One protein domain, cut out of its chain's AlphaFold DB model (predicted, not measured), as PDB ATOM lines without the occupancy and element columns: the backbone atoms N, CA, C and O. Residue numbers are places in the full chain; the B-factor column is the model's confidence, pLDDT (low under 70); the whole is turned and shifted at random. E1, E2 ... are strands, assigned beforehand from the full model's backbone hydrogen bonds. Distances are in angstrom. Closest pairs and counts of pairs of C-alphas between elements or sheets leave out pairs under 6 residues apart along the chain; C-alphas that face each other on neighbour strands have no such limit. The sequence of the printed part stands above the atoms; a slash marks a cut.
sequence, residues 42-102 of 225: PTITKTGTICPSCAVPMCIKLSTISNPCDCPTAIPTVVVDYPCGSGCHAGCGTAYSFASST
ATOM      1  N   PRO A  42     -18.687   8.761-105.735       74.94
ATOM      2  CA  PRO A  42     -17.622   7.782-105.878       74.94
ATOM      3  C   PRO A  42     -17.228   7.222-104.508       74.94
ATOM      4  O   PRO A  42     -17.202   7.934-103.508       74.94
ATOM      5  N   THR A  43     -16.900   5.933-104.474       78.38
ATOM      6  CA  THR A  43     -16.350   5.257-103.296       78.38
ATOM      7  C   THR A  43     -15.016   4.639-103.678       78.38
ATOM      8  O   THR A  43     -14.892   3.998-104.724       78.38
ATOM      9  N   ILE A  44     -14.006   4.850-102.843       80.56
ATOM     10  CA  ILE A  44     -12.664   4.309-103.047       80.56
ATOM     11  C   ILE A  44     -12.598   2.947-102.387       80.56
ATOM     12  O   ILE A  44     -13.058   2.789-101.263       80.56
ATOM     13  N   THR A  45     -11.991   1.974-103.057       77.50
ATOM     14  CA  THR A  45     -11.630   0.712-102.412       77.50
ATOM     15  C   THR A  45     -10.134   0.716-102.139       77.50
ATOM     16  O   THR A  45      -9.329   0.914-103.047       77.50
ATOM     17  N   LYS A  46      -9.757   0.535-100.878       76.12
ATOM     18  CA  LYS A  46      -8.376   0.422-100.426       76.12
ATOM     19  C   LYS A  46      -8.122  -1.018-100.011       76.12
ATOM     20  O   LYS A  46      -8.856  -1.577 -99.208       76.12
ATOM     21  N   THR A  47      -7.055  -1.611-100.516       80.50
ATOM     22  CA  THR A  47      -6.631  -2.918-100.021       80.50
ATOM     23  C   THR A  47      -5.995  -2.759 -98.641       80.50
ATOM     24  O   THR A  47      -5.129  -1.900 -98.456       80.50
ATOM     25  N   GLY A  48      -6.460  -3.545 -97.672       83.38
ATOM     26  CA  GLY A  48      -5.909  -3.612 -96.324       83.38
ATOM     27  C   GLY A  48      -4.749  -4.601 -96.265       83.38
ATOM     28  O   GLY A  48      -3.650  -4.333 -96.750       83.38
ATOM     29  N   THR A  49      -5.007  -5.754 -95.670       83.62
ATOM     30  CA  THR A  49      -4.052  -6.844 -95.468       83.62
ATOM     31  C   THR A  49      -4.014  -7.737 -96.700       83.62
ATOM     32  O   THR A  49      -5.059  -8.157 -97.185       83.62
ATOM     33  N   ILE A  50      -2.823  -8.063 -97.200       83.31
ATOM     34  CA  ILE A  50      -2.641  -9.036 -98.285       83.31
ATOM     35  C   ILE A  50      -1.825 -10.200 -97.741       83.31
ATOM     36  O   ILE A  50      -0.769  -9.992 -97.139       83.31
ATOM     37  N   CYS A  51      -2.299 -11.424 -97.960       87.06
ATOM     38  CA  CYS A  51      -1.539 -12.614 -97.617       87.06
ATOM     39  C   CYS A  51      -0.189 -12.632 -98.366       87.06
ATOM     40  O   CYS A  51      -0.183 -12.518 -99.593       87.06
ATOM     41  N   PRO A  52       0.952 -12.838 -97.683       85.62
ATOM     42  CA  PRO A  52       2.276 -12.820 -98.314       85.62
ATOM     43  C   PRO A  52       2.480 -13.874 -99.408       85.62
ATOM     44  O   PRO A  52       3.323 -13.699-100.280       85.62
ATOM     45  N   SER A  53       1.720 -14.974 -99.372       87.56
ATOM     46  CA  SER A  53       1.770 -16.014-100.407       87.56
ATOM     47  C   SER A  53       1.058 -15.610-101.700       87.56
ATOM     48  O   SER A  53       1.126 -16.342-102.687       87.56
ATOM     49  N   CYS A  54       0.349 -14.481-101.708       84.81
ATOM     50  CA  CYS A  54      -0.298 -13.968-102.901       84.81
ATOM     51  C   CYS A  54       0.693 -13.172-103.739       84.81
ATOM     52  O   CYS A  54       1.196 -12.133-103.319       84.81
ATOM     53  N   ALA A  55       0.942 -13.656-104.956       78.69
ATOM     54  CA  ALA A  55       1.715 -12.925-105.943       78.69
ATOM     55  C   ALA A  55       0.957 -11.647-106.329       78.69
ATOM     56  O   ALA A  55      -0.031 -11.697-107.063       78.69
ATOM     57  N   VAL A  56       1.415 -10.505-105.815       74.44
ATOM     58  CA  VAL A  56       0.937  -9.190-106.241       74.44
ATOM     59  C   VAL A  56       1.801  -8.765-107.425       74.44
ATOM     60  O   VAL A  56       2.989  -8.492-107.236       74.44
ATOM     61  N   PRO A  57       1.267  -8.742-108.657       68.38
ATOM     62  CA  PRO A  57       2.028  -8.233-109.786       68.38
ATOM     63  C   PRO A  57       2.426  -6.772-109.526       68.38
ATOM     64  O   PRO A  57       1.639  -5.992-108.989       68.38
ATOM     65  N   MET A  58       3.643  -6.393-109.931       58.97
ATOM     66  CA  MET A  58       4.163  -5.015-109.882       58.97
ATOM     67  C   MET A  58       3.468  -4.141-110.940       58.97
ATOM     68  O   MET A  58       4.102  -3.599-111.841       58.97
ATOM     69  N   CYS A  59       2.145  -4.047-110.877       61.84
ATOM     70  CA  CYS A  59       1.352  -3.183-111.731       61.84
ATOM     71  C   CYS A  59       0.584  -2.187-110.869       61.84
ATOM     72  O   CYS A  59      -0.072  -2.552-109.891       61.84
ATOM     73  N   ILE A  60       0.687  -0.912-111.245       66.38
ATOM     74  CA  ILE A  60      -0.030   0.195-110.621       66.38
ATOM     75  C   ILE A  60      -0.996   0.758-111.657       66.38
ATOM     76  O   ILE A  60      -0.590   1.127-112.755       66.38
ATOM     77  N   LYS A  61      -2.279   0.836-111.311       64.06
ATOM     78  CA  LYS A  61      -3.292   1.514-112.118       64.06
ATOM     79  C   LYS A  61      -3.634   2.841-111.454       64.06
ATOM     80  O   LYS A  61      -4.183   2.851-110.353       64.06
ATOM     81  N   LEU A  62      -3.324   3.954-112.117       64.38
ATOM     82  CA  LEU A  62      -3.784   5.267-111.677       64.38
ATOM     83  C   LEU A  62      -5.228   5.494-112.129       64.38
ATOM     84  O   LEU A  62      -5.599   5.180-113.259       64.38
ATOM     85  N   SER A  63      -6.069   6.007-111.236       62.38
ATOM     86  CA  SER A  63      -7.448   6.393-111.553       62.38
ATOM     87  C   SER A  63      -7.750   7.771-110.986       62.38
ATOM     88  O   SER A  63      -7.492   8.044-109.814       62.38
ATOM     89  N   THR A  64      -8.297   8.641-111.831       72.19
ATOM     90  CA  THR A  64      -8.714   9.984-111.430       72.19
ATOM     91  C   THR A  64     -10.152   9.939-110.945       72.19
ATOM     92  O   THR A  64     -11.035   9.473-111.666       72.19
ATOM     93  N   ILE A  65     -10.390  10.438-109.735       69.12
ATOM     94  CA  ILE A  65     -11.730  10.557-109.167       69.12
ATOM     95  C   ILE A  65     -12.169  12.014-109.262       69.12
ATOM     96  O   ILE A  65     -11.533  12.907-108.697       69.12
ATOM     97  N   SER A  66     -13.280  12.233-109.958       72.81
ATOM     98  CA  SER A  66     -14.010  13.497-109.952       72.81
ATOM     99  C   SER A  66     -15.072  13.429-108.859       72.81
ATOM    100  O   SER A  66     -15.911  12.533-108.898       72.81
ATOM    101  N   ASN A  67     -15.032  14.343-107.884       70.69
ATOM    102  CA  ASN A  67     -16.046  14.415-106.831       70.69
ATOM    103  C   ASN A  67     -17.181  15.362-107.270       70.69
ATOM    104  O   ASN A  67     -16.922  16.558-107.448       70.69
ATOM    105  N   PRO A  68     -18.412  14.866-107.495       72.88
ATOM    106  CA  PRO A  68     -19.565  15.717-107.778       72.88
ATOM    107  C   PRO A  68     -19.836  16.693-106.628       72.88
ATOM    108  O   PRO A  68     -19.506  16.418-105.478       72.88
ATOM    109  N   CYS A  69     -20.484  17.819-106.928       73.38
ATOM    110  CA  CYS A  69     -20.810  18.849-105.936       73.38
ATOM    111  C   CYS A  69     -21.712  18.359-104.798       73.38
ATOM    112  O   CYS A  69     -21.637  18.881-103.691       73.38
ATOM    113  N   ASP A  70     -22.537  17.351-105.074       77.25
ATOM    114  CA  ASP A  70     -23.498  16.784-104.124       77.25
ATOM    115  C   ASP A  70     -22.873  15.718-103.209       77.25
ATOM    116  O   ASP A  70     -23.568  15.069-102.426       77.25
ATOM    117  N   CYS A  71     -21.558  15.516-103.313       74.19
ATOM    118  CA  CYS A  71     -20.836  14.492-102.580       74.19
ATOM    119  C   CYS A  71     -19.989  15.083-101.450       74.19
ATOM    120  O   CYS A  71     -19.466  16.194-101.565       74.19
ATOM    121  N   PRO A  72     -19.822  14.342-100.340       72.88
ATOM    122  CA  PRO A  72     -19.006  14.800 -99.227       72.88
ATOM    123  C   PRO A  72     -17.562  15.053 -99.673       72.88
ATOM    124  O   PRO A  72     -17.004  14.323-100.495       72.88
ATOM    125  N   THR A  73     -16.931  16.082 -99.098       65.00
ATOM    126  CA  THR A  73     -15.527  16.429 -99.377       65.00
ATOM    127  C   THR A  73     -14.582  15.270 -99.056       65.00
ATOM    128  O   THR A  73     -13.576  15.078 -99.734       65.00
ATOM    129  N   ALA A  74     -14.911  14.478 -98.032       67.56
ATOM    130  CA  ALA A  74     -14.229  13.229 -97.735       67.56
ATOM    131  C   ALA A  74     -14.862  12.095 -98.553       67.56
ATOM    132  O   ALA A  74     -16.007  11.714 -98.305       67.56
ATOM    133  N   ILE A  75     -14.108  11.549 -99.513       70.44
ATOM    134  CA  ILE A  75     -14.580  10.417-100.315       70.44
ATOM    135  C   ILE A  75     -14.624   9.164 -99.430       70.44
ATOM    136  O   ILE A  75     -13.610   8.825 -98.804       70.44
ATOM    137  N   PRO A  76     -15.764   8.453 -99.367       76.44
ATOM    138  CA  PRO A  76     -15.857   7.222 -98.600       76.44
ATOM    139  C   PRO A  76     -14.831   6.212 -99.117       76.44
ATOM    140  O   PRO A  76     -14.708   5.981-100.320       76.44
ATOM    141  N   THR A  77     -14.067   5.634 -98.192       77.12
ATOM    142  CA  THR A  77     -13.045   4.630 -98.493       77.12
ATOM    143  C   THR A  77     -13.425   3.322 -97.817       77.12
ATOM    144  O   THR A  77     -13.525   3.261 -96.595       77.12
ATOM    145  N   VAL A  78     -13.631   2.279 -98.614       80.81
ATOM    146  CA  VAL A  78     -13.895   0.914 -98.160       80.81
ATOM    147  C   VAL A  78     -12.577   0.162 -98.139       80.81
ATOM    148  O   VAL A  78     -11.840   0.191 -99.121       80.81
ATOM    149  N   VAL A  79     -12.273  -0.507 -97.031       82.56
ATOM    150  CA  VAL A  79     -11.086  -1.358 -96.926       82.56
ATOM    151  C   VAL A  79     -11.473  -2.804 -97.226       82.56
ATOM    152  O   VAL A  79     -12.477  -3.288 -96.706       82.56
ATOM    153  N   VAL A  80     -10.698  -3.475 -98.077       82.75
ATOM    154  CA  VAL A  80     -10.865  -4.899 -98.404       82.75
ATOM    155  C   VAL A  80      -9.594  -5.646 -98.024       82.75
ATOM    156  O   VAL A  80      -8.510  -5.319 -98.509       82.75
ATOM    157  N   ASP A  81      -9.733  -6.643 -97.156       84.69
ATOM    158  CA  ASP A  81      -8.650  -7.513 -96.708       84.69
ATOM    159  C   ASP A  81      -8.660  -8.843 -97.474       84.69
ATOM    160  O   ASP A  81      -9.711  -9.437 -97.714       84.69
ATOM    161  N   TYR A  82      -7.468  -9.330 -97.810       83.94
ATOM    162  CA  TYR A  82      -7.209 -10.615 -98.455       83.94
ATOM    163  C   TYR A  82      -6.353 -11.494 -97.529       83.94
ATOM    164  O   TYR A  82      -5.139 -11.623 -97.739       83.94
ATOM    165  N   PRO A  83      -6.947 -12.060 -96.461       88.31
ATOM    166  CA  PRO A  83      -6.237 -12.932 -95.535       88.31
ATOM    167  C   PRO A  83      -5.809 -14.244 -96.206       88.31
ATOM    168  O   PRO A  83      -6.299 -14.638 -97.264       88.31
ATOM    169  N   CYS A  84      -4.869 -14.948 -95.580       90.06
ATOM    170  CA  CYS A  84      -4.438 -16.252 -96.070       90.06
ATOM    171  C   CYS A  84      -5.576 -17.280 -95.956       90.06
ATOM    172  O   CYS A  84      -6.246 -17.342 -94.931       90.06
ATOM    173  N   GLY A  85      -5.775 -18.100 -96.995       85.62
ATOM    174  CA  GLY A  85      -6.750 -19.203 -96.998       85.62
ATOM    175  C   GLY A  85      -8.030 -18.962 -97.805       85.62
ATOM    176  O   GLY A  85      -8.682 -19.929 -98.182       85.62
ATOM    177  N   SER A  86      -8.358 -17.716 -98.166       77.31
ATOM    178  CA  SER A  86      -9.534 -17.394 -98.999       77.31
ATOM    179  C   SER A  86      -9.254 -17.379-100.511       77.31
ATOM    180  O   SER A  86     -10.116 -16.998-101.297       77.31
ATOM    181  N   GLY A  87      -8.052 -17.788-100.928       80.19
ATOM    182  CA  GLY A  87      -7.573 -17.641-102.304       80.19
ATOM    183  C   GLY A  87      -6.986 -16.253-102.580       80.19
ATOM    184  O   GLY A  87      -7.347 -15.257-101.954       80.19
ATOM    185  N   CYS A  88      -6.029 -16.194-103.506       80.69
ATOM    186  CA  CYS A  88      -5.368 -14.952-103.893       80.69
ATOM    187  C   CYS A  88      -6.120 -14.285-105.037       80.69
ATOM    188  O   CYS A  88      -6.249 -14.853-106.121       80.69
ATOM    189  N   HIS A  89      -6.563 -13.053-104.819       72.81
ATOM    190  CA  HIS A  89      -7.082 -12.233-105.900       72.81
ATOM    191  C   HIS A  89      -5.905 -11.606-106.651       72.81
ATOM    192  O   HIS A  89      -5.168 -10.788-106.104       72.81
ATOM    193  N   ALA A  90      -5.713 -12.011-107.906       63.88
ATOM    194  CA  ALA A  90      -4.762 -11.359-108.794       63.88
ATOM    195  C   ALA A  90      -5.312  -9.973-109.168       63.88
ATOM    196  O   ALA A  90      -6.336  -9.862-109.840       63.88
ATOM    197  N   GLY A  91      -4.647  -8.915-108.709       64.81
ATOM    198  CA  GLY A  91      -5.034  -7.536-108.989       64.81
ATOM    199  C   GLY A  91      -3.833  -6.599-108.952       64.81
ATOM    200  O   GLY A  91      -2.853  -6.857-108.257       64.81
ATOM    201  N   CYS A  92      -3.907  -5.514-109.720       65.38
ATOM    202  CA  CYS A  92      -2.924  -4.433-109.677       65.38
ATOM    203  C   CYS A  92      -3.198  -3.509-108.492       65.38
ATOM    204  O   CYS A  92      -4.359  -3.256-108.160       65.38
ATOM    205  N   GLY A  93      -2.145  -2.939-107.906       65.38
ATOM    206  CA  GLY A  93      -2.303  -1.846-106.954       65.38
ATOM    207  C   GLY A  93      -2.989  -0.664-107.639       65.38
ATOM    208  O   GLY A  93      -2.588  -0.249-108.723       65.38
ATOM    209  N   THR A  94      -4.044  -0.115-107.050       62.59
ATOM    210  CA  THR A  94      -4.707   1.081-107.581       62.59
ATOM    211  C   THR A  94      -4.283   2.300-106.782       62.59
ATOM    212  O   THR A  94      -4.504   2.358-105.572       62.59
ATOM    213  N   ALA A  95      -3.691   3.283-107.456       67.44
ATOM    214  CA  ALA A  95      -3.424   4.594-106.880       67.44
ATOM    215  C   ALA A  95      -4.499   5.571-107.366       67.44
ATOM    216  O   ALA A  95      -4.800   5.641-108.558       67.44
ATOM    217  N   TYR A  96      -5.091   6.322-106.446       62.44
ATOM    218  CA  TYR A  96      -6.136   7.286-106.775       62.44
ATOM    219  C   TYR A  96      -5.580   8.701-106.727       62.44
ATOM    220  O   TYR A  96      -4.887   9.071-105.780       62.44
ATOM    221  N   SER A  97      -5.909   9.489-107.748       61.25
ATOM    222  CA  SER A  97      -5.672  10.929-107.765       61.25
ATOM    223  C   SER A  97      -7.014  11.649-107.736       61.25
ATOM    224  O   SER A  97      -7.956  11.260-108.429       61.25
ATOM    225  N   PHE A  98      -7.118  12.690-106.921       62.94
ATOM    226  CA  PHE A  98      -8.328  13.496-106.820       62.94
ATOM    227  C   PHE A  98      -8.193  14.665-107.787       62.94
ATOM    228  O   PHE A  98      -7.269  15.474-107.659       62.94
ATOM    229  N   ALA A  99      -9.109  14.770-108.751       58.00
ATOM    230  CA  ALA A  99      -9.203  15.988-109.537       58.00
ATOM    231  C   ALA A  99      -9.556  17.120-108.565       58.00
ATOM    232  O   ALA A  99     -10.610  17.080-107.930       58.00
ATOM    233  N   SER A 100      -8.659  18.102-108.413       50.38
ATOM    234  CA  SER A 100      -8.991  19.334-107.694       50.38
ATOM    235  C   SER A 100     -10.225  19.909-108.372       50.38
ATOM    236  O   SER A 100     -10.174  20.254-109.549       50.38
ATOM    237  N   SER A 101     -11.338  19.893-107.646       47.44
ATOM    238  CA  SER A 101     -12.684  20.214-108.109       47.44
ATOM    239  C   SER A 101     -12.687  21.471-108.981       47.44
ATOM    240  O   SER A 101     -12.624  22.590-108.480       47.44
ATOM    241  N   THR A 102     -12.742  21.278-110.298       44.34
ATOM    242  CA  THR A 102     -13.042  22.326-111.284       44.34
ATOM    243  C   THR A 102     -14.544  22.504-111.468       44.34
ATOM    244  O   THR A 102     -14.971  23.458-112.119       44.34
TER     245      THR A 102
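Overview. This is residues 42 to 102 of the 225 residues of an uncharacterized protein of Coniochaeta ligniaria NRRL 30616 (UniProt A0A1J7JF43). Picture the chain wound nearly twice round a long, flat, open loop: E1 and E3 lie side by side along one long side, and E2 and E4 run back the other way along the other long side. Residues 51 to 59 and 83 to 92 turn at one end of the loop, and residues 66 to 76 turn at the other. The printed part has 61 residues, no named helix and four named strands, E1, E2, E3 and E4 along the chain; 25 residues, under half, are in these strands, and the class is all strand. There are two sheets of two strands, E1 = E3 and E2 = E4, each parallel. The whole is loose, with a radius of gyration of the C-alphas of 14.2 A, and the C-alphas span 42 by 20 by 11 A.

Arrangement. Begin with the sheet of E1, residues 44 to 50, and E3, residues 77 to 82. They are parallel neighbours, with 27 degrees between their directions. Look at C-alphas 44 and 77, which face each other at 4.6 A, and then at C-alphas 50 and 82, which do so at 4.8 A. N 46 and O 78 are within hydrogen-bond range at 2.7 A, and so are N 82 and O 49 at 2.8 A. In the other sheet, E2, residues 60 to 65, and E4, residues 93 to 98, are also parallel neighbours at 27 degrees. C-alphas 60 and 93 face each other at 4.8 A, and C-alphas 65 and 98 at 5.1 A. Here N 61 and O 93 are 2.8 A apart and N 97 and O 63 are 3.0 A apart, both within hydrogen-bond range. E1 and E4 are near each other, with 10 pairs of C-alphas within 10 A but none within 8 A. E1 and E2 are apart, as are E2 and E3, and E3 and E4.

Along the chain. Find C-alpha 44 at (-12.664, 4.309, -103.047); from there E1 runs 17.4 A to C-alpha 50 at (-2.641, -9.036, -98.285). E3 runs 16.3 A from Thr 77 to Tyr 82. E2 runs 15.7 A from Ile 60 to Ile 65. E4 begins at Gly 93 and ends 16.5 A away at C-alpha 98, at (-8.328, 13.496, -106.820).

Size, cuts and confidence. The outline is only just a rod, and the two C-alphas farthest apart are those of Gly 85 and Thr 102, at 44.4 A. The printed part has no cut. The link from E2 to E3, 11 residues, is long; those from E1 to E2, 9 residues, and from E3 to E4, 10 residues, are short. The mean pLDDT of the printed part is 72.8; look for values under 70 at residues 57 to 63, residue 65, residues 73 to 74 and residues 90 to 102.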